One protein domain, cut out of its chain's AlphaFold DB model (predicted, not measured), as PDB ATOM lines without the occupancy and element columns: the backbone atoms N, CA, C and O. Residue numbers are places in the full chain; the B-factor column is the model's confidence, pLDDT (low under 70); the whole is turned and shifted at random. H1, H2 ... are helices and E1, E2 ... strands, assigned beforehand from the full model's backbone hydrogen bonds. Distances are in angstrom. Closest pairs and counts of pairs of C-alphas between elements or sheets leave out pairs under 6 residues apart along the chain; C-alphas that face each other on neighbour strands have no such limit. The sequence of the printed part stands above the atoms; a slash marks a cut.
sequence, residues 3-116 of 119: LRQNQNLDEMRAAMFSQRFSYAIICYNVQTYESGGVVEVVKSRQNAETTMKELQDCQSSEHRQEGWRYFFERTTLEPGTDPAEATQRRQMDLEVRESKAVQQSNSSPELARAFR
ATOM      1  N   LEU A   3     -15.745 -30.147 -59.926       56.91
ATOM      2  CA  LEU A   3     -15.948 -29.508 -58.614       56.91
ATOM      3  C   LEU A   3     -16.803 -28.228 -58.678       56.91
ATOM      4  O   LEU A   3     -17.608 -27.997 -57.785       56.91
ATOM      5  N   ARG A   4     -16.696 -27.435 -59.756       57.16
ATOM      6  CA  ARG A   4     -17.453 -26.175 -59.905       57.16
ATOM      7  C   ARG A   4     -18.953 -26.374 -60.163       57.16
ATOM      8  O   ARG A   4     -19.736 -25.494 -59.838       57.16
ATOM      9  N   GLN A   5     -19.364 -27.503 -60.747       58.59
ATOM     10  CA  GLN A   5     -20.783 -27.776 -61.024       58.59
ATOM     11  C   GLN A   5     -21.556 -28.192 -59.764       58.59
ATOM     12  O   GLN A   5     -22.717 -27.822 -59.625       58.59
ATOM     13  N   ASN A   6     -20.914 -28.900 -58.829       60.03
ATOM     14  CA  ASN A   6     -21.566 -29.339 -57.592       60.03
ATOM     15  C   ASN A   6     -21.792 -28.182 -56.606       60.03
ATOM     16  O   ASN A   6     -22.852 -28.111 -55.999       60.03
ATOM     17  N   GLN A   7     -20.849 -27.235 -56.515       61.19
ATOM     18  CA  GLN A   7     -21.009 -26.034 -55.682       61.19
ATOM     19  C   GLN A   7     -22.204 -25.178 -56.124       61.19
ATOM     20  O   GLN A   7     -22.982 -24.728 -55.293       61.19
ATOM     21  N   ASN A   8     -22.409 -25.042 -57.436       71.88
ATOM     22  CA  ASN A   8     -23.508 -24.252 -57.988       71.88
ATOM     23  C   ASN A   8     -24.887 -24.875 -57.669       71.88
ATOM     24  O   ASN A   8     -25.841 -24.171 -57.354       71.88
ATOM     25  N   LEU A   9     -24.997 -26.210 -57.664       69.19
ATOM     26  CA  LEU A   9     -26.248 -26.896 -57.320       69.19
ATOM     27  C   LEU A   9     -26.606 -26.763 -55.830       69.19
ATOM     28  O   LEU A   9     -27.780 -26.586 -55.498       69.19
ATOM     29  N   ASP A  10     -25.619 -26.846 -54.938       73.56
ATOM     30  CA  ASP A  10     -25.839 -26.689 -53.497       73.56
ATOM     31  C   ASP A  10     -26.143 -25.231 -53.126       73.56
ATOM     32  O   ASP A  10     -27.045 -24.988 -52.323       73.56
ATOM     33  N   GLU A  11     -25.496 -24.261 -53.779       69.75
ATOM     34  CA  GLU A  11     -25.839 -22.837 -53.673       69.75
ATOM     35  C   GLU A  11     -27.266 -22.560 -54.167       69.75
ATOM     36  O   GLU A  11     -28.037 -21.902 -53.470       69.75
ATOM     37  N   MET A  12     -27.674 -23.125 -55.310       69.50
ATOM     38  CA  MET A  12     -29.048 -23.004 -55.817       69.50
ATOM     39  C   MET A  12     -30.080 -23.640 -54.877       69.50
ATOM     40  O   MET A  12     -31.162 -23.086 -54.677       69.50
ATOM     41  N   ARG A  13     -29.764 -24.792 -54.274       72.81
ATOM     42  CA  ARG A  13     -30.635 -25.451 -53.287       72.81
ATOM     43  C   ARG A  13     -30.733 -24.653 -51.998       72.81
ATOM     44  O   ARG A  13     -31.839 -24.490 -51.488       72.81
ATOM     45  N   ALA A  14     -29.614 -24.139 -51.491       65.31
ATOM     46  CA  ALA A  14     -29.583 -23.273 -50.321       65.31
ATOM     47  C   ALA A  14     -30.358 -21.973 -50.577       65.31
ATOM     48  O   ALA A  14     -31.159 -21.572 -49.736       65.31
ATOM     49  N   ALA A  15     -30.205 -21.373 -51.760       64.06
ATOM     50  CA  ALA A  15     -30.963 -20.200 -52.182       64.06
ATOM     51  C   ALA A  15     -32.472 -20.492 -52.262       64.06
ATOM     52  O   ALA A  15     -33.265 -19.760 -51.671       64.06
ATOM     53  N   MET A  16     -32.885 -21.599 -52.895       65.50
ATOM     54  CA  MET A  16     -34.297 -22.010 -52.937       65.50
ATOM     55  C   MET A  16     -34.870 -22.310 -51.546       65.50
ATOM     56  O   MET A  16     -35.997 -21.920 -51.244       65.50
ATOM     57  N   PHE A  17     -34.120 -22.991 -50.676       65.06
ATOM     58  CA  PHE A  17     -34.574 -23.273 -49.312       65.06
ATOM     59  C   PHE A  17     -34.628 -22.009 -48.450       65.06
ATOM     60  O   PHE A  17     -35.529 -21.873 -47.624       65.06
ATOM     61  N   SER A  18     -33.718 -21.057 -48.662       58.22
ATOM     62  CA  SER A  18     -33.679 -19.796 -47.921       58.22
ATOM     63  C   SER A  18     -34.857 -18.866 -48.247       58.22
ATOM     64  O   SER A  18     -35.247 -18.067 -47.398       58.22
ATOM     65  N   GLN A  19     -35.503 -19.020 -49.410       63.00
ATOM     66  CA  GLN A  19     -36.724 -18.282 -49.775       63.00
ATOM     67  C   GLN A  19     -37.981 -18.706 -48.997       63.00
ATOM     68  O   GLN A  19     -39.006 -18.021 -49.058       63.00
ATOM     69  N   ARG A  20     -37.929 -19.835 -48.277       74.31
ATOM     70  CA  ARG A  20     -39.067 -20.375 -47.513       74.31
ATOM     71  C   ARG A  20     -39.054 -19.983 -46.041       74.31
ATOM     72  O   ARG A  20     -40.004 -20.303 -45.337       74.31
ATOM     73  N   PHE A  21     -37.989 -19.336 -45.580       88.62
ATOM     74  CA  PHE A  21     -37.865 -18.919 -44.195       88.62
ATOM     75  C   PHE A  21     -38.133 -17.429 -44.043       88.62
ATOM     76  O   PHE A  21     -37.807 -16.622 -44.919       88.62
ATOM     77  N   SER A  22     -38.688 -17.090 -42.890       94.88
ATOM     78  CA  SER A  22     -38.792 -15.724 -42.411       94.88
ATOM     79  C   SER A  22     -37.614 -15.412 -41.500       94.88
ATOM     80  O   SER A  22     -37.005 -16.307 -40.899       94.88
ATOM     81  N   TYR A  23     -37.304 -14.130 -41.391       96.44
ATOM     82  CA  TYR A  23     -36.230 -13.625 -40.557       96.44
ATOM     83  C   TYR A  23     -36.733 -12.445 -39.738       96.44
ATOM     84  O   TYR A  23     -37.386 -11.557 -40.277       96.44
ATOM     85  N   ALA A  24     -36.434 -12.452 -38.442       97.75
ATOM     86  CA  ALA A  24     -36.687 -11.322 -37.560       97.75
ATOM     87  C   ALA A  24     -35.422 -10.468 -37.496       97.75
ATOM     88  O   ALA A  24     -34.347 -10.993 -37.197       97.75
ATOM     89  N   ILE A  25     -35.551  -9.177 -37.782       98.06
ATOM     90  CA  ILE A  25     -34.497  -8.180 -37.612       98.06
ATOM     91  C   ILE A  25     -34.622  -7.616 -36.204       98.06
ATOM     92  O   ILE A  25     -35.704  -7.211 -35.790       98.06
ATOM     93  N   ILE A  26     -33.529  -7.623 -35.455       97.62
ATOM     94  CA  ILE A  26     -33.500  -7.355 -34.020       97.62
ATOM     95  C   ILE A  26     -32.513  -6.231 -33.748       97.62
ATOM     96  O   ILE A  26     -31.412  -6.224 -34.302       97.62
ATOM     97  N   CYS A  27     -32.903  -5.307 -32.875       97.69
ATOM     98  CA  CYS A  27     -32.013  -4.308 -32.308       97.69
ATOM     99  C   CYS A  27     -31.521  -4.775 -30.936       97.69
ATOM    100  O   CYS A  27     -32.284  -5.300 -30.121       97.69
ATOM    101  N   TYR A  28     -30.234  -4.602 -30.672       97.31
ATOM    102  CA  TYR A  28     -29.614  -5.060 -29.437       97.31
ATOM    103  C   TYR A  28     -28.392  -4.230 -29.100       97.31
ATOM    104  O   TYR A  28     -27.594  -3.896 -29.980       97.31
ATOM    105  N   ASN A  29     -28.220  -3.939 -27.820       97.94
ATOM    106  CA  ASN A  29     -27.055  -3.244 -27.331       97.94
ATOM    107  C   ASN A  29     -25.950  -4.246 -26.985       97.94
ATOM    108  O   ASN A  29     -26.056  -5.017 -26.033       97.94
ATOM    109  N   VAL A  30     -24.855  -4.226 -27.747       96.75
ATOM    110  CA  VAL A  30     -23.743  -5.168 -27.540       96.75
ATOM    111  C   VAL A  30     -22.880  -4.842 -26.319       96.75
ATOM    112  O   VAL A  30     -22.055  -5.668 -25.940       96.75
ATOM    113  N   GLN A  31     -23.040  -3.656 -25.724       96.62
ATOM    114  CA  GLN A  31     -22.307  -3.230 -24.530       96.62
ATOM    115  C   GLN A  31     -23.101  -3.512 -23.248       96.62
ATOM    116  O   GLN A  31     -22.536  -4.034 -22.290       96.62
ATOM    117  N   THR A  32     -24.400  -3.189 -23.230       97.31
ATOM    118  CA  THR A  32     -25.268  -3.348 -22.045       97.31
ATOM    119  C   THR A  32     -26.032  -4.667 -22.020       97.31
ATOM    120  O   THR A  32     -26.605  -5.021 -20.994       97.31
ATOM    121  N   TYR A  33     -26.012  -5.421 -23.122       94.56
ATOM    122  CA  TYR A  33     -26.807  -6.633 -23.324       94.56
ATOM    123  C   TYR A  33     -28.327  -6.391 -23.305       94.56
ATOM    124  O   TYR A  33     -29.119  -7.324 -23.169       94.56
ATOM    125  N   GLU A  34     -28.750  -5.138 -23.479       95.31
ATOM    126  CA  GLU A  34     -30.158  -4.767 -23.544       95.31
ATOM    127  C   GLU A  34     -30.760  -5.100 -24.912       95.31
ATOM    128  O   GLU A  34     -30.174  -4.843 -25.968       95.31
ATOM    129  N   SER A  35     -31.969  -5.663 -24.903       93.75
ATOM    130  CA  SER A  35     -32.728  -5.893 -26.129       93.75
ATOM    131  C   SER A  35     -33.524  -4.649 -26.507       93.75
ATOM    132  O   SER A  35     -34.301  -4.139 -25.708       93.75
ATOM    133  N   GLY A  36     -33.374  -4.211 -27.757       95.56
ATOM    134  CA  GLY A  36     -34.244  -3.219 -28.392       95.56
ATOM    135  C   GLY A  36     -35.449  -3.855 -29.094       95.56
ATOM    136  O   GLY A  36     -36.214  -3.154 -29.746       95.56
ATOM    137  N   GLY A  37     -35.613  -5.178 -28.979       97.06
ATOM    138  CA  GLY A  37     -36.706  -5.929 -29.587       97.06
ATOM    139  C   GLY A  37     -36.522  -6.234 -31.074       97.06
ATOM    140  O   GLY A  37     -35.505  -5.927 -31.701       97.06
ATOM    141  N   VAL A  38     -37.531  -6.905 -31.626       97.94
ATOM    142  CA  VAL A  38     -37.695  -7.097 -33.068       97.94
ATOM    143  C   VAL A  38     -38.164  -5.776 -33.669       97.94
ATOM    144  O   VAL A  38     -39.053  -5.134 -33.124       97.94
ATOM    145  N   VAL A  39     -37.570  -5.393 -34.793       97.75
ATOM    146  CA  VAL A  39     -37.892  -4.168 -35.537       97.75
ATOM    147  C   VAL A  39     -38.725  -4.487 -36.771       97.75
ATOM    148  O   VAL A  39     -39.606  -3.717 -37.134       97.75
ATOM    149  N   GLU A  40     -38.486  -5.642 -37.395       97.75
ATOM    150  CA  GLU A  40     -39.238  -6.089 -38.565       97.75
ATOM    151  C   GLU A  40     -39.126  -7.608 -38.750       97.75
ATOM    152  O   GLU A  40     -38.113  -8.214 -38.389       97.75
ATOM    153  N   VAL A  41     -40.146  -8.233 -39.345       97.69
ATOM    154  CA  VAL A  41     -40.090  -9.628 -39.806       97.69
ATOM    155  C   VAL A  41     -40.228  -9.658 -41.323       97.69
ATOM    156  O   VAL A  41     -41.259  -9.263 -41.866       97.69
ATOM    157  N   VAL A  42     -39.209 -10.173 -42.006       96.75
ATOM    158  CA  VAL A  42     -39.123 -10.179 -43.470       96.75
ATOM    159  C   VAL A  42     -39.011 -11.589 -44.030       96.75
ATOM    160  O   VAL A  42     -38.508 -12.516 -43.391       96.75
ATOM    161  N   LYS A  43     -39.470 -11.761 -45.271       95.19
ATOM    162  CA  LYS A  43     -39.331 -13.020 -46.003       95.19
ATOM    163  C   LYS A  43     -37.953 -13.115 -46.640       95.19
ATOM    164  O   LYS A  43     -37.553 -12.186 -47.331       95.19
ATOM    165  N   SER A  44     -37.329 -14.289 -46.565       92.69
ATOM    166  CA  SER A  44     -36.030 -14.616 -47.163       92.69
ATOM    167  C   SER A  44     -34.829 -13.923 -46.524       92.69
ATOM    168  O   SER A  44     -34.919 -12.840 -45.946       92.69
ATOM    169  N   ARG A  45     -33.668 -14.561 -46.669       93.38
ATOM    170  CA  ARG A  45     -32.408 -14.048 -46.134       93.38
ATOM    171  C   ARG A  45     -31.936 -12.786 -46.851       93.38
ATOM    172  O   ARG A  45     -31.431 -11.884 -46.200       93.38
ATOM    173  N   GLN A  46     -32.110 -12.719 -48.170       93.94
ATOM    174  CA  GLN A  46     -31.653 -11.581 -48.967       93.94
ATOM    175  C   GLN A  46     -32.347 -10.281 -48.545       93.94
ATOM    176  O   GLN A  46     -31.689  -9.249 -48.409       93.94
ATOM    177  N   ASN A  47     -33.656 -10.334 -48.283       95.00
ATOM    178  CA  ASN A  47     -34.377  -9.170 -47.772       95.00
ATOM    179  C   ASN A  47     -33.896  -8.817 -46.363       95.00
ATOM    180  O   ASN A  47     -33.641  -7.654 -46.101       95.00
ATOM    181  N   ALA A  48     -33.672  -9.807 -45.491       96.12
ATOM    182  CA  ALA A  48     -33.131  -9.560 -44.152       96.12
ATOM    183  C   ALA A  48     -31.764  -8.864 -44.182       96.12
ATOM    184  O   ALA A  48     -31.544  -7.918 -43.433       96.12
ATOM    185  N   GLU A  49     -30.864  -9.288 -45.071       96.69
ATOM    186  CA  GLU A  49     -29.558  -8.650 -45.266       96.69
ATOM    187  C   GLU A  49     -29.698  -7.216 -45.791       96.69
ATOM    188  O   GLU A  49     -29.016  -6.317 -45.300       96.69
ATOM    189  N   THR A  50     -30.604  -7.000 -46.747       97.50
ATOM    190  CA  THR A  50     -30.861  -5.679 -47.342       97.50
ATOM    191  C   THR A  50     -31.444  -4.716 -46.309       97.50
ATOM    192  O   THR A  50     -30.844  -3.682 -46.036       97.50
ATOM    193  N   THR A  51     -32.543  -5.094 -45.655       97.38
ATOM    194  CA  THR A  51     -33.218  -4.281 -44.638       97.38
ATOM    195  C   THR A  51     -32.320  -4.028 -43.424       97.38
ATOM    196  O   THR A  51     -32.259  -2.910 -42.922       97.38
ATOM    197  N   MET A  52     -31.555  -5.028 -42.960       97.69
ATOM    198  CA  MET A  52     -30.584  -4.825 -41.876       97.69
ATOM    199  C   MET A  52     -29.534  -3.780 -42.263       97.69
ATOM    200  O   MET A  52     -29.186  -2.935 -41.439       97.69
ATOM    201  N   LYS A  53     -29.026  -3.829 -43.500       97.56
ATOM    202  CA  LYS A  53     -28.054  -2.851 -43.984       97.56
ATOM    203  C   LYS A  53     -28.662  -1.450 -44.050       97.56
ATOM    204  O   LYS A  53     -28.046  -0.516 -43.556       97.56
ATOM    205  N   GLU A  54     -29.876  -1.309 -44.576       98.00
ATOM    206  CA  GLU A  54     -30.591  -0.026 -44.620       98.00
ATOM    207  C   GLU A  54     -30.783   0.567 -43.215       98.00
ATOM    208  O   GLU A  54     -30.486   1.739 -42.989       98.00
ATOM    209  N   LEU A  55     -31.181  -0.251 -42.236       97.00
ATOM    210  CA  LEU A  55     -31.307   0.174 -40.837       97.00
ATOM    211  C   LEU A  55     -29.970   0.620 -40.232       97.00
ATOM    212  O   LEU A  55     -29.928   1.590 -39.475       97.00
ATOM    213  N   GLN A  56     -28.874  -0.072 -40.555       96.31
ATOM    214  CA  GLN A  56     -27.526   0.291 -40.105       96.31
ATOM    215  C   GLN A  56     -27.017   1.578 -40.771       96.31
ATOM    216  O   GLN A  56     -26.390   2.403 -40.100       96.31
ATOM    217  N   ASP A  57     -27.309   1.767 -42.059       96.56
ATOM    218  CA  ASP A  57     -26.944   2.957 -42.830       96.56
ATOM    219  C   ASP A  57     -27.714   4.193 -42.323       96.56
ATOM    220  O   ASP A  57     -27.137   5.273 -42.190       96.56
ATOM    221  N   CYS A  58     -28.987   4.025 -41.946       96.12
ATOM    222  CA  CYS A  58     -29.814   5.068 -41.330       96.12
ATOM    223  C   CYS A  58     -29.560   5.267 -39.823       96.12
ATOM    224  O   CYS A  58     -30.114   6.191 -39.226       96.12
ATOM    225  N   GLN A  59     -28.744   4.422 -39.184       95.38
ATOM    226  CA  GLN A  59     -28.474   4.514 -37.751       95.38
ATOM    227  C   GLN A  59     -27.638   5.758 -37.419       95.38
ATOM    228  O   GLN A  59     -26.584   5.995 -38.018       95.38
ATOM    229  N   SER A  60     -28.066   6.518 -36.403       96.50
ATOM    230  CA  SER A  60     -27.309   7.677 -35.926       96.50
ATOM    231  C   SER A  60     -25.964   7.275 -35.312       96.50
ATOM    232  O   SER A  60     -25.756   6.143 -34.853       96.50
ATOM    233  N   SER A  61     -25.019   8.215 -35.309       96.75
ATOM    234  CA  SER A  61     -23.695   7.988 -34.726       96.75
ATOM    235  C   SER A  61     -23.772   7.791 -33.215       96.75
ATOM    236  O   SER A  61     -23.069   6.930 -32.697       96.75
ATOM    237  N   GLU A  62     -24.661   8.511 -32.536       97.06
ATOM    238  CA  GLU A  62     -24.907   8.419 -31.095       97.06
ATOM    239  C   GLU A  62     -25.409   7.017 -30.736       97.06
ATOM    240  O   GLU A  62     -24.786   6.317 -29.942       97.06
ATOM    241  N   HIS A  63     -26.440   6.534 -31.438       95.38
ATOM    242  CA  HIS A  63     -27.004   5.199 -31.225       95.38
ATOM    243  C   HIS A  63     -25.951   4.101 -31.477       95.38
ATOM    244  O   HIS A  63     -25.889   3.093 -30.771       95.38
ATOM    245  N   ARG A  64     -25.046   4.302 -32.452       96.00
ATOM    246  CA  ARG A  64     -23.906   3.394 -32.664       96.00
ATOM    247  C   ARG A  64     -22.865   3.461 -31.549       96.00
ATOM    248  O   ARG A  64     -22.314   2.413 -31.196       96.00
ATOM    249  N   GLN A  65     -22.549   4.649 -31.048       97.44
ATOM    250  CA  GLN A  65     -21.569   4.853 -29.976       97.44
ATOM    251  C   GLN A  65     -22.049   4.242 -28.655       97.44
ATOM    252  O   GLN A  65     -21.250   3.614 -27.965       97.44
ATOM    253  N   GLU A  66     -23.352   4.314 -28.384       97.44
ATOM    254  CA  GLU A  66     -24.023   3.663 -27.250       97.44
ATOM    255  C   GLU A  66     -24.043   2.127 -27.334       97.44
ATOM    256  O   GLU A  66     -24.433   1.463 -26.380       97.44
ATOM    257  N   GLY A  67     -23.628   1.541 -28.463       97.62
ATOM    258  CA  GLY A  67     -23.508   0.090 -28.622       97.62
ATOM    259  C   GLY A  67     -24.701  -0.601 -29.285       97.62
ATOM    260  O   GLY A  67     -24.663  -1.819 -29.452       97.62
ATOM    261  N   TRP A  68     -25.723   0.122 -29.743       98.19
ATOM    262  CA  TRP A  68     -26.865  -0.489 -30.431       98.19
ATOM    263  C   TRP A  68     -26.486  -1.023 -31.809       98.19
ATOM    264  O   TRP A  68     -25.835  -0.335 -32.597       98.19
ATOM    265  N   ARG A  69     -26.874  -2.252 -32.136       97.88
ATOM    266  CA  ARG A  69     -26.615  -2.896 -33.430       97.88
ATOM    267  C   ARG A  69     -27.843  -3.662 -33.902       97.88
ATOM    268  O   ARG A  69     -28.636  -4.136 -33.093       97.88
ATOM    269  N   TYR A  70     -27.952  -3.805 -35.218       97.69
ATOM    270  CA  TYR A  70     -28.976  -4.626 -35.857       97.69
ATOM    271  C   TYR A  70     -28.384  -5.951 -36.324       97.69
ATOM    272  O   TYR A  70     -27.302  -5.970 -36.913       97.69
ATOM    273  N   PHE A  71     -29.114  -7.036 -36.098       96.25
ATOM    274  CA  PHE A  71     -28.846  -8.355 -36.664       96.25
ATOM    275  C   PHE A  71     -30.159  -9.007 -37.093       96.25
ATOM    276  O   PHE A  71     -31.232  -8.502 -36.779       96.25
ATOM    277  N   PHE A  72     -30.093 -10.138 -37.792       96.69
ATOM    278  CA  PHE A  72     -31.282 -10.923 -38.106       96.69
ATOM    279  C   PHE A  72     -31.092 -12.396 -37.756       96.69
ATOM    280  O   PHE A  72     -29.992 -12.944 -37.851       96.69
ATOM    281  N   GLU A  73     -32.183 -13.058 -37.392       94.88
ATOM    282  CA  GLU A  73     -32.208 -14.491 -37.107       94.88
ATOM    283  C   GLU A  73     -33.388 -15.165 -37.805       94.88
ATOM    284  O   GLU A  73     -34.393 -14.529 -38.123       94.88
ATOM    285  N   ARG A  74     -33.269 -16.469 -38.067       94.44
ATOM    286  CA  ARG A  74     -34.359 -17.241 -38.670       94.44
ATOM    287  C   ARG A  74     -35.509 -17.372 -37.676       94.44
ATOM    288  O   ARG A  74     -35.285 -17.788 -36.543       94.44
ATOM    289  N   THR A  75     -36.729 -17.132 -38.137       93.31
ATOM    290  CA  THR A  75     -37.935 -17.202 -37.311       93.31
ATOM    291  C   THR A  75     -39.048 -18.007 -37.981       93.31
ATOM    292  O   THR A  75     -39.041 -18.226 -39.194       93.31
ATOM    293  N   THR A  76     -39.990 -18.479 -37.168       91.75
ATOM    294  CA  THR A  76     -41.262 -19.071 -37.604       91.75
ATOM    295  C   THR A  76     -42.385 -18.039 -37.683       91.75
ATOM    296  O   THR A  76     -43.494 -18.388 -38.075       91.75
ATOM    297  N   LEU A  77     -42.118 -16.787 -37.295       93.56
ATOM    298  CA  LEU A  77     -43.067 -15.689 -37.435       93.56
ATOM    299  C   LEU A  77     -43.295 -15.361 -38.910       93.56
ATOM    300  O   LEU A  77     -42.378 -15.440 -39.733       93.56
ATOM    301  N   GLU A  78     -44.519 -14.969 -39.235       94.25
ATOM    302  CA  GLU A  78     -44.864 -14.579 -40.596       94.25
ATOM    303  C   GLU A  78     -44.300 -13.185 -40.916       94.25
ATOM    304  O   GLU A  78     -44.267 -12.311 -40.040       94.25
ATOM    305  N   PRO A  79     -43.844 -12.938 -42.156       95.12
ATOM    306  CA  PRO A  79     -43.434 -11.606 -42.578       95.12
ATOM    307  C   PRO A  79     -44.564 -10.591 -42.379       95.12
ATOM    308  O   PRO A  79     -45.721 -10.890 -42.666       95.12
ATOM    309  N   GLY A  80     -44.227  -9.397 -41.896       93.00
ATOM    310  CA  GLY A  80     -45.214  -8.365 -41.560       93.00
ATOM    311  C   GLY A  80     -45.917  -8.546 -40.207       93.00
ATOM    312  O   GLY A  80     -46.832  -7.782 -39.911       93.00
ATOM    313  N   THR A  81     -45.503  -9.514 -39.378       95.94
ATOM    314  CA  THR A  81     -45.901  -9.555 -37.957       95.94
ATOM    315  C   THR A  81     -45.511  -8.241 -37.277       95.94
ATOM    316  O   THR A  81     -44.406  -7.740 -37.502       95.94
ATOM    317  N   ASP A  82     -46.395  -7.709 -36.432       97.75
ATOM    318  CA  ASP A  82     -46.138  -6.488 -35.668       97.75
ATOM    319  C   ASP A  82     -44.841  -6.612 -34.833       97.75
ATOM    320  O   ASP A  82     -44.628  -7.649 -34.197       97.75
ATOM    321  N   PRO A  83     -43.961  -5.593 -34.803       97.19
ATOM    322  CA  PRO A  83     -42.688  -5.674 -34.088       97.19
ATOM    323  C   PRO A  83     -42.821  -5.934 -32.579       97.19
ATOM    324  O   PRO A  83     -42.022  -6.684 -32.004       97.19
ATOM    325  N   ALA A  84     -43.837  -5.369 -31.920       97.12
ATOM    326  CA  ALA A  84     -44.058  -5.588 -30.493       97.12
ATOM    327  C   ALA A  84     -44.558  -7.016 -30.233       97.12
ATOM    328  O   ALA A  84     -44.033  -7.702 -29.351       97.12
ATOM    329  N   GLU A  85     -45.494  -7.508 -31.049       97.19
ATOM    330  CA  GLU A  85     -45.931  -8.908 -31.001       97.19
ATOM    331  C   GLU A  85     -44.766  -9.873 -31.277       97.19
ATOM    332  O   GLU A  85     -44.563 -10.850 -30.549       97.19
ATOM    333  N   ALA A  86     -43.960  -9.594 -32.303       97.31
ATOM    334  CA  ALA A  86     -42.802 -10.402 -32.663       97.31
ATOM    335  C   ALA A  86     -41.771 -10.452 -31.527       97.31
ATOM    336  O   ALA A  86     -41.213 -11.516 -31.248       97.31
ATOM    337  N   THR A  87     -41.565  -9.330 -30.833       97.56
ATOM    338  CA  THR A  87     -40.698  -9.248 -29.652       97.56
ATOM    339  C   THR A  87     -41.206 -10.144 -28.528       97.56
ATOM    340  O   THR A  87     -40.441 -10.951 -28.001       97.56
ATOM    341  N   GLN A  88     -42.498 -10.071 -28.200       96.88
ATOM    342  CA  GLN A  88     -43.096 -10.905 -27.153       96.88
ATOM    343  C   GLN A  88     -42.992 -12.397 -27.482       96.88
ATOM    344  O   GLN A  88     -42.575 -13.198 -26.644       96.88
ATOM    345  N   ARG A  89     -43.313 -12.782 -28.721       95.75
ATOM    346  CA  ARG A  89     -43.221 -14.181 -29.162       95.75
ATOM    347  C   ARG A  89     -41.784 -14.696 -29.137       95.75
ATOM    348  O   ARG A  89     -41.557 -15.828 -28.717       95.75
ATOM    349  N   ARG A  90     -40.819 -13.873 -29.559       94.38
ATOM    350  CA  ARG A  90     -39.392 -14.206 -29.494       94.38
ATOM    351  C   ARG A  90     -38.937 -14.411 -28.050       94.38
ATOM    352  O   ARG A  90     -38.248 -15.388 -27.774       94.38
ATOM    353  N   GLN A  91     -39.338 -13.523 -27.145       93.25
ATOM    354  CA  GLN A  91     -38.996 -13.613 -25.727       93.25
ATOM    355  C   GLN A  91     -39.540 -14.906 -25.098       93.25
ATOM    356  O   GLN A  91     -38.789 -15.653 -24.476       93.25
ATOM    357  N   MET A  92     -40.806 -15.236 -25.361       93.56
ATOM    358  CA  MET A  92     -41.421 -16.480 -24.888       93.56
ATOM    359  C   MET A  92     -40.697 -17.732 -25.411       93.56
ATOM    360  O   MET A  92     -40.510 -18.702 -24.677       93.56
ATOM    361  N   ASP A  93     -40.266 -17.740 -26.676       91.00
ATOM    362  CA  ASP A  93     -39.524 -18.876 -27.235       91.00
ATOM    363  C   ASP A  93     -38.130 -19.035 -26.601       91.00
ATOM    364  O   ASP A  93     -37.692 -20.162 -26.352       91.00
ATOM    365  N   LEU A  94     -37.451 -17.929 -26.272       88.69
ATOM    366  CA  LEU A  94     -36.191 -17.963 -25.521       88.69
ATOM    367  C   LEU A  94     -36.388 -18.567 -24.127       88.69
ATOM    368  O   LEU A  94     -35.682 -19.511 -23.776       88.69
ATOM    369  N   GLU A  95     -37.404 -18.124 -23.389       92.31
ATOM    370  CA  GLU A  95     -37.729 -18.648 -22.054       92.31
ATOM    371  C   GLU A  95     -38.025 -20.156 -22.074       92.31
ATOM    372  O   GLU A  95     -37.588 -20.908 -21.195       92.31
ATOM    373  N   VAL A  96     -38.714 -20.642 -23.114       91.44
ATOM    374  CA  VAL A  96     -38.969 -22.079 -23.308       91.44
ATOM    375  C   VAL A  96     -37.671 -22.848 -23.569       91.44
ATOM    376  O   VAL A  96     -37.488 -23.946 -23.031       91.44
ATOM    377  N   ARG A  97     -36.767 -22.315 -24.399       88.31
ATOM    378  CA  ARG A  97     -35.470 -22.950 -24.698       88.31
ATOM    379  C   ARG A  97     -34.575 -22.996 -23.461       88.31
ATOM    380  O   ARG A  97     -33.996 -24.045 -23.184       88.31
ATOM    381  N   GLU A  98     -34.512 -21.907 -22.704       88.81
ATOM    382  CA  GLU A  98     -33.753 -21.814 -21.455       88.81
ATOM    383  C   GLU A  98     -34.291 -22.788 -20.402       88.81
ATOM    384  O   GLU A  98     -33.528 -23.565 -19.827       88.81
ATOM    385  N   SER A  99     -35.614 -22.852 -20.232       88.19
ATOM    386  CA  SER A  99     -36.258 -23.797 -19.309       88.19
ATOM    387  C   SER A  99     -35.917 -25.255 -19.640       88.19
ATOM    388  O   SER A  99     -35.595 -26.047 -18.752       88.19
ATOM    389  N   LYS A 100     -35.934 -25.621 -20.931       89.44
ATOM    390  CA  LYS A 100     -35.536 -26.963 -21.389       89.44
ATOM    391  C   LYS A 100     -34.054 -27.240 -21.141       89.44
ATOM    392  O   LYS A 100     -33.713 -28.351 -20.738       89.44
ATOM    393  N   ALA A 101     -33.182 -26.256 -21.357       85.38
ATOM    394  CA  ALA A 101     -31.749 -26.399 -21.115       85.38
ATOM    395  C   ALA A 101     -31.443 -26.656 -19.626       85.38
ATOM    396  O   ALA A 101     -30.669 -27.560 -19.313       85.38
ATOM    397  N   VAL A 102     -32.113 -25.944 -18.711       83.19
ATOM    398  CA  VAL A 102     -31.978 -26.152 -17.254       83.19
ATOM    399  C   VAL A 102     -32.469 -27.542 -16.831       83.19
ATOM    400  O   VAL A 102     -31.857 -28.207 -15.994       83.19
ATOM    401  N   GLN A 103     -33.562 -28.030 -17.422       77.44
ATOM    402  CA  GLN A 103     -34.033 -29.394 -17.157       77.44
ATOM    403  C   GLN A 103     -33.012 -30.445 -17.617       77.44
ATOM    404  O   GLN A 103     -32.723 -31.387 -16.879       77.44
ATOM    405  N   GLN A 104     -32.417 -30.258 -18.799       72.38
ATOM    406  CA  GLN A 104     -31.408 -31.168 -19.344       72.38
ATOM    407  C   GLN A 104     -30.127 -31.202 -18.502       72.38
ATOM    408  O   GLN A 104     -29.611 -32.293 -18.240       72.38
ATOM    409  N   SER A 105     -29.643 -30.050 -18.022       70.25
ATOM    410  CA  SER A 105     -28.467 -29.994 -17.143       70.25
ATOM    411  C   SER A 105     -28.697 -30.732 -15.824       70.25
ATOM    412  O   SER A 105     -27.791 -31.405 -15.339       70.25
ATOM    413  N   ASN A 106     -29.916 -30.673 -15.279       63.28
ATOM    414  CA  ASN A 106     -30.266 -31.347 -14.027       63.28
ATOM    415  C   ASN A 106     -30.471 -32.861 -14.197       63.28
ATOM    416  O   ASN A 106     -30.282 -33.615 -13.245       63.28
ATOM    417  N   SER A 107     -30.832 -33.320 -15.399       62.91
ATOM    418  CA  SER A 107     -31.000 -34.746 -15.711       62.91
ATOM    419  C   SER A 107     -29.715 -35.463 -16.151       62.91
ATOM    420  O   SER A 107     -29.739 -36.681 -16.308       62.91
ATOM    421  N   SER A 108     -28.602 -34.742 -16.355       60.03
ATOM    422  CA  SER A 108     -27.322 -35.323 -16.786       60.03
ATOM    423  C   SER A 108     -26.425 -35.678 -15.588       60.03
ATOM    424  O   SER A 108     -25.916 -34.776 -14.911       60.03
ATOM    425  N   PRO A 109     -26.154 -36.973 -15.321       60.72
ATOM    426  CA  PRO A 109     -25.293 -37.391 -14.212       60.72
ATOM    427  C   PRO A 109     -23.835 -36.930 -14.362       60.72
ATOM    428  O   PRO A 109     -23.146 -36.761 -13.357       60.72
ATOM    429  N   GLU A 110     -23.357 -36.724 -15.595       62.53
ATOM    430  CA  GLU A 110     -21.982 -36.288 -15.884       62.53
ATOM    431  C   GLU A 110     -21.763 -34.802 -15.565       62.53
ATOM    432  O   GLU A 110     -20.745 -34.445 -14.973       62.53
ATOM    433  N   LEU A 111     -22.742 -33.936 -15.850       59.03
ATOM    434  CA  LEU A 111     -22.658 -32.507 -15.514       59.03
ATOM    435  C   LEU A 111     -22.918 -32.244 -14.024       59.03
ATOM    436  O   LEU A 111     -22.305 -31.355 -13.433       59.03
ATOM    437  N   ALA A 112     -23.743 -33.070 -13.374       56.88
ATOM    438  CA  ALA A 112     -23.978 -33.011 -11.930       56.88
ATOM    439  C   ALA A 112     -22.739 -33.373 -11.077       56.88
ATOM    440  O   ALA A 112     -22.714 -33.089  -9.874       56.88
ATOM    441  N   ARG A 113     -21.718 -34.013 -11.671       56.53
ATOM    442  CA  ARG A 113     -20.410 -34.262 -11.036       56.53
ATOM    443  C   ARG A 113     -19.482 -33.052 -11.149       56.53
ATOM    444  O   ARG A 113     -18.878 -32.681 -10.151       56.53
ATOM    445  N   ALA A 114     -19.470 -32.366 -12.296       58.03
ATOM    446  CA  ALA A 114     -18.644 -31.172 -12.521       58.03
ATOM    447  C   ALA A 114     -18.977 -29.996 -11.575       58.03
ATOM    448  O   ALA A 114     -18.096 -29.217 -11.220       58.03
ATOM    449  N   PHE A 115     -20.228 -29.883 -11.115       57.50
ATOM    450  CA  PHE A 115     -20.622 -28.894 -10.099       57.50
ATOM    451  C   PHE A 115     -20.211 -29.267  -8.666       57.50
ATOM    452  O   PHE A 115     -20.203 -28.402  -7.794       57.50
ATOM    453  N   ARG A 116     -19.877 -30.537  -8.406       54.44
ATOM    454  CA  ARG A 116     -19.605 -31.061  -7.058       54.44
ATOM    455  C   ARG A 116     -18.125 -31.048  -6.672       54.44
ATOM    456  O   ARG A 116     -17.822 -31.173  -5.497       54.44
TER     457      ARG A 116
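Overview. This is residues 3 to 116 of the 119 residues of an uncharacterized protein of Acidobacteria bacterium (UniProt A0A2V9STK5). A small, twisted three-stranded sheet has H2 over one face and the first part of the long helix H4 crossing the other, and two helical arms stick out from this body: residues 3 to 14 of H1, and residues 92 to 116, which hold the rest of H4 and the short H5. H3 lies near one end of the sheet, between H2 and E3 along the chain. The printed part has 114 residues, with five named helices and three named strands in the order H1 E1 E2 H2 H3 E3 H4 H5; the sheet runs E2 E1 E3, all antiparallel, and the class is mixed, helices and strands. The whole is loose, with a radius of gyration of the C-alphas of 18.5 A and spans of 49 by 47 by 27 A.

Along the chain. H1, residues 3 to 18, begins at C-alpha 3 (-15.948, -29.508, -58.614) and is 22.9 A long. E1, residues 22 to 29, is 22.8 A long, and E2, residues 35 to 43, is 22.1 A long. H2, residues 45 to 57, is 18.2 A long and H3 holds residues 61 to 65. E3, residues 68 to 75, is 21.2 A long. H4, residues 83 to 107, starts at C-alpha 83 (-42.688, -5.674, -34.088) and is 36.3 A long. H5, residues 111 to 114, ends at C-alpha 114 (-18.644, -31.172, -12.521).

Arrangement. The sheet is strongly twisted, with E1 as its inner strand. E1 and E2 form a hairpin, antiparallel at 159 degrees, with N 25 and O 40 within hydrogen-bond range at 2.8 A. E1 and E3 are antiparallel at 154 degrees, with N 26 and O 71 at 2.8 A. E2, H2 H3 and E3 make a split strand-helix-strand unit, two strands running the same way with E1 between them, and its crossover is right-handed. H2 is on the sheet at a height of 8.7 A, over E1 and along the strands at 23 degrees to E1 on the local plane; the C-alphas of Met 52 and Tyr 70 in E3, 6.2 A apart, are the closest of H2 and E3. H4 is on the opposite face at a height of 6.6 A, across the strands at 85 degrees to E1 on the local plane; its closest C-alphas to E2 are Thr 87 and Val 38, 5.0 A. This gives three layers, helices on both faces of one sheet. H1 is not on the sheet, and it is close but not clearly touching H2, with the C-alphas of Ser 18 and Arg 45 6.2 A apart. H4, with residues 105 to 106 alone, and H5 only just touch, only at the corner, with 3 pairs of C-alphas within 8 A, the closest being Ser 105 and Leu 111 at 6.5 A. In H2, H3 and H4 every O i to N i+4 pair is within hydrogen-bond range; in H1 10 of 12 are, and H5 is too short for such a pair.

Size, cuts and confidence. The C-alphas farthest apart, of Gln 5 and Arg 116, are 54.1 A apart. The printed part has no cut, and no link is long. The mean pLDDT of the printed part is 86.4; residues 3 to 7, 9, 11 to 12, 14 to 19 and 106 to 116 are under 70.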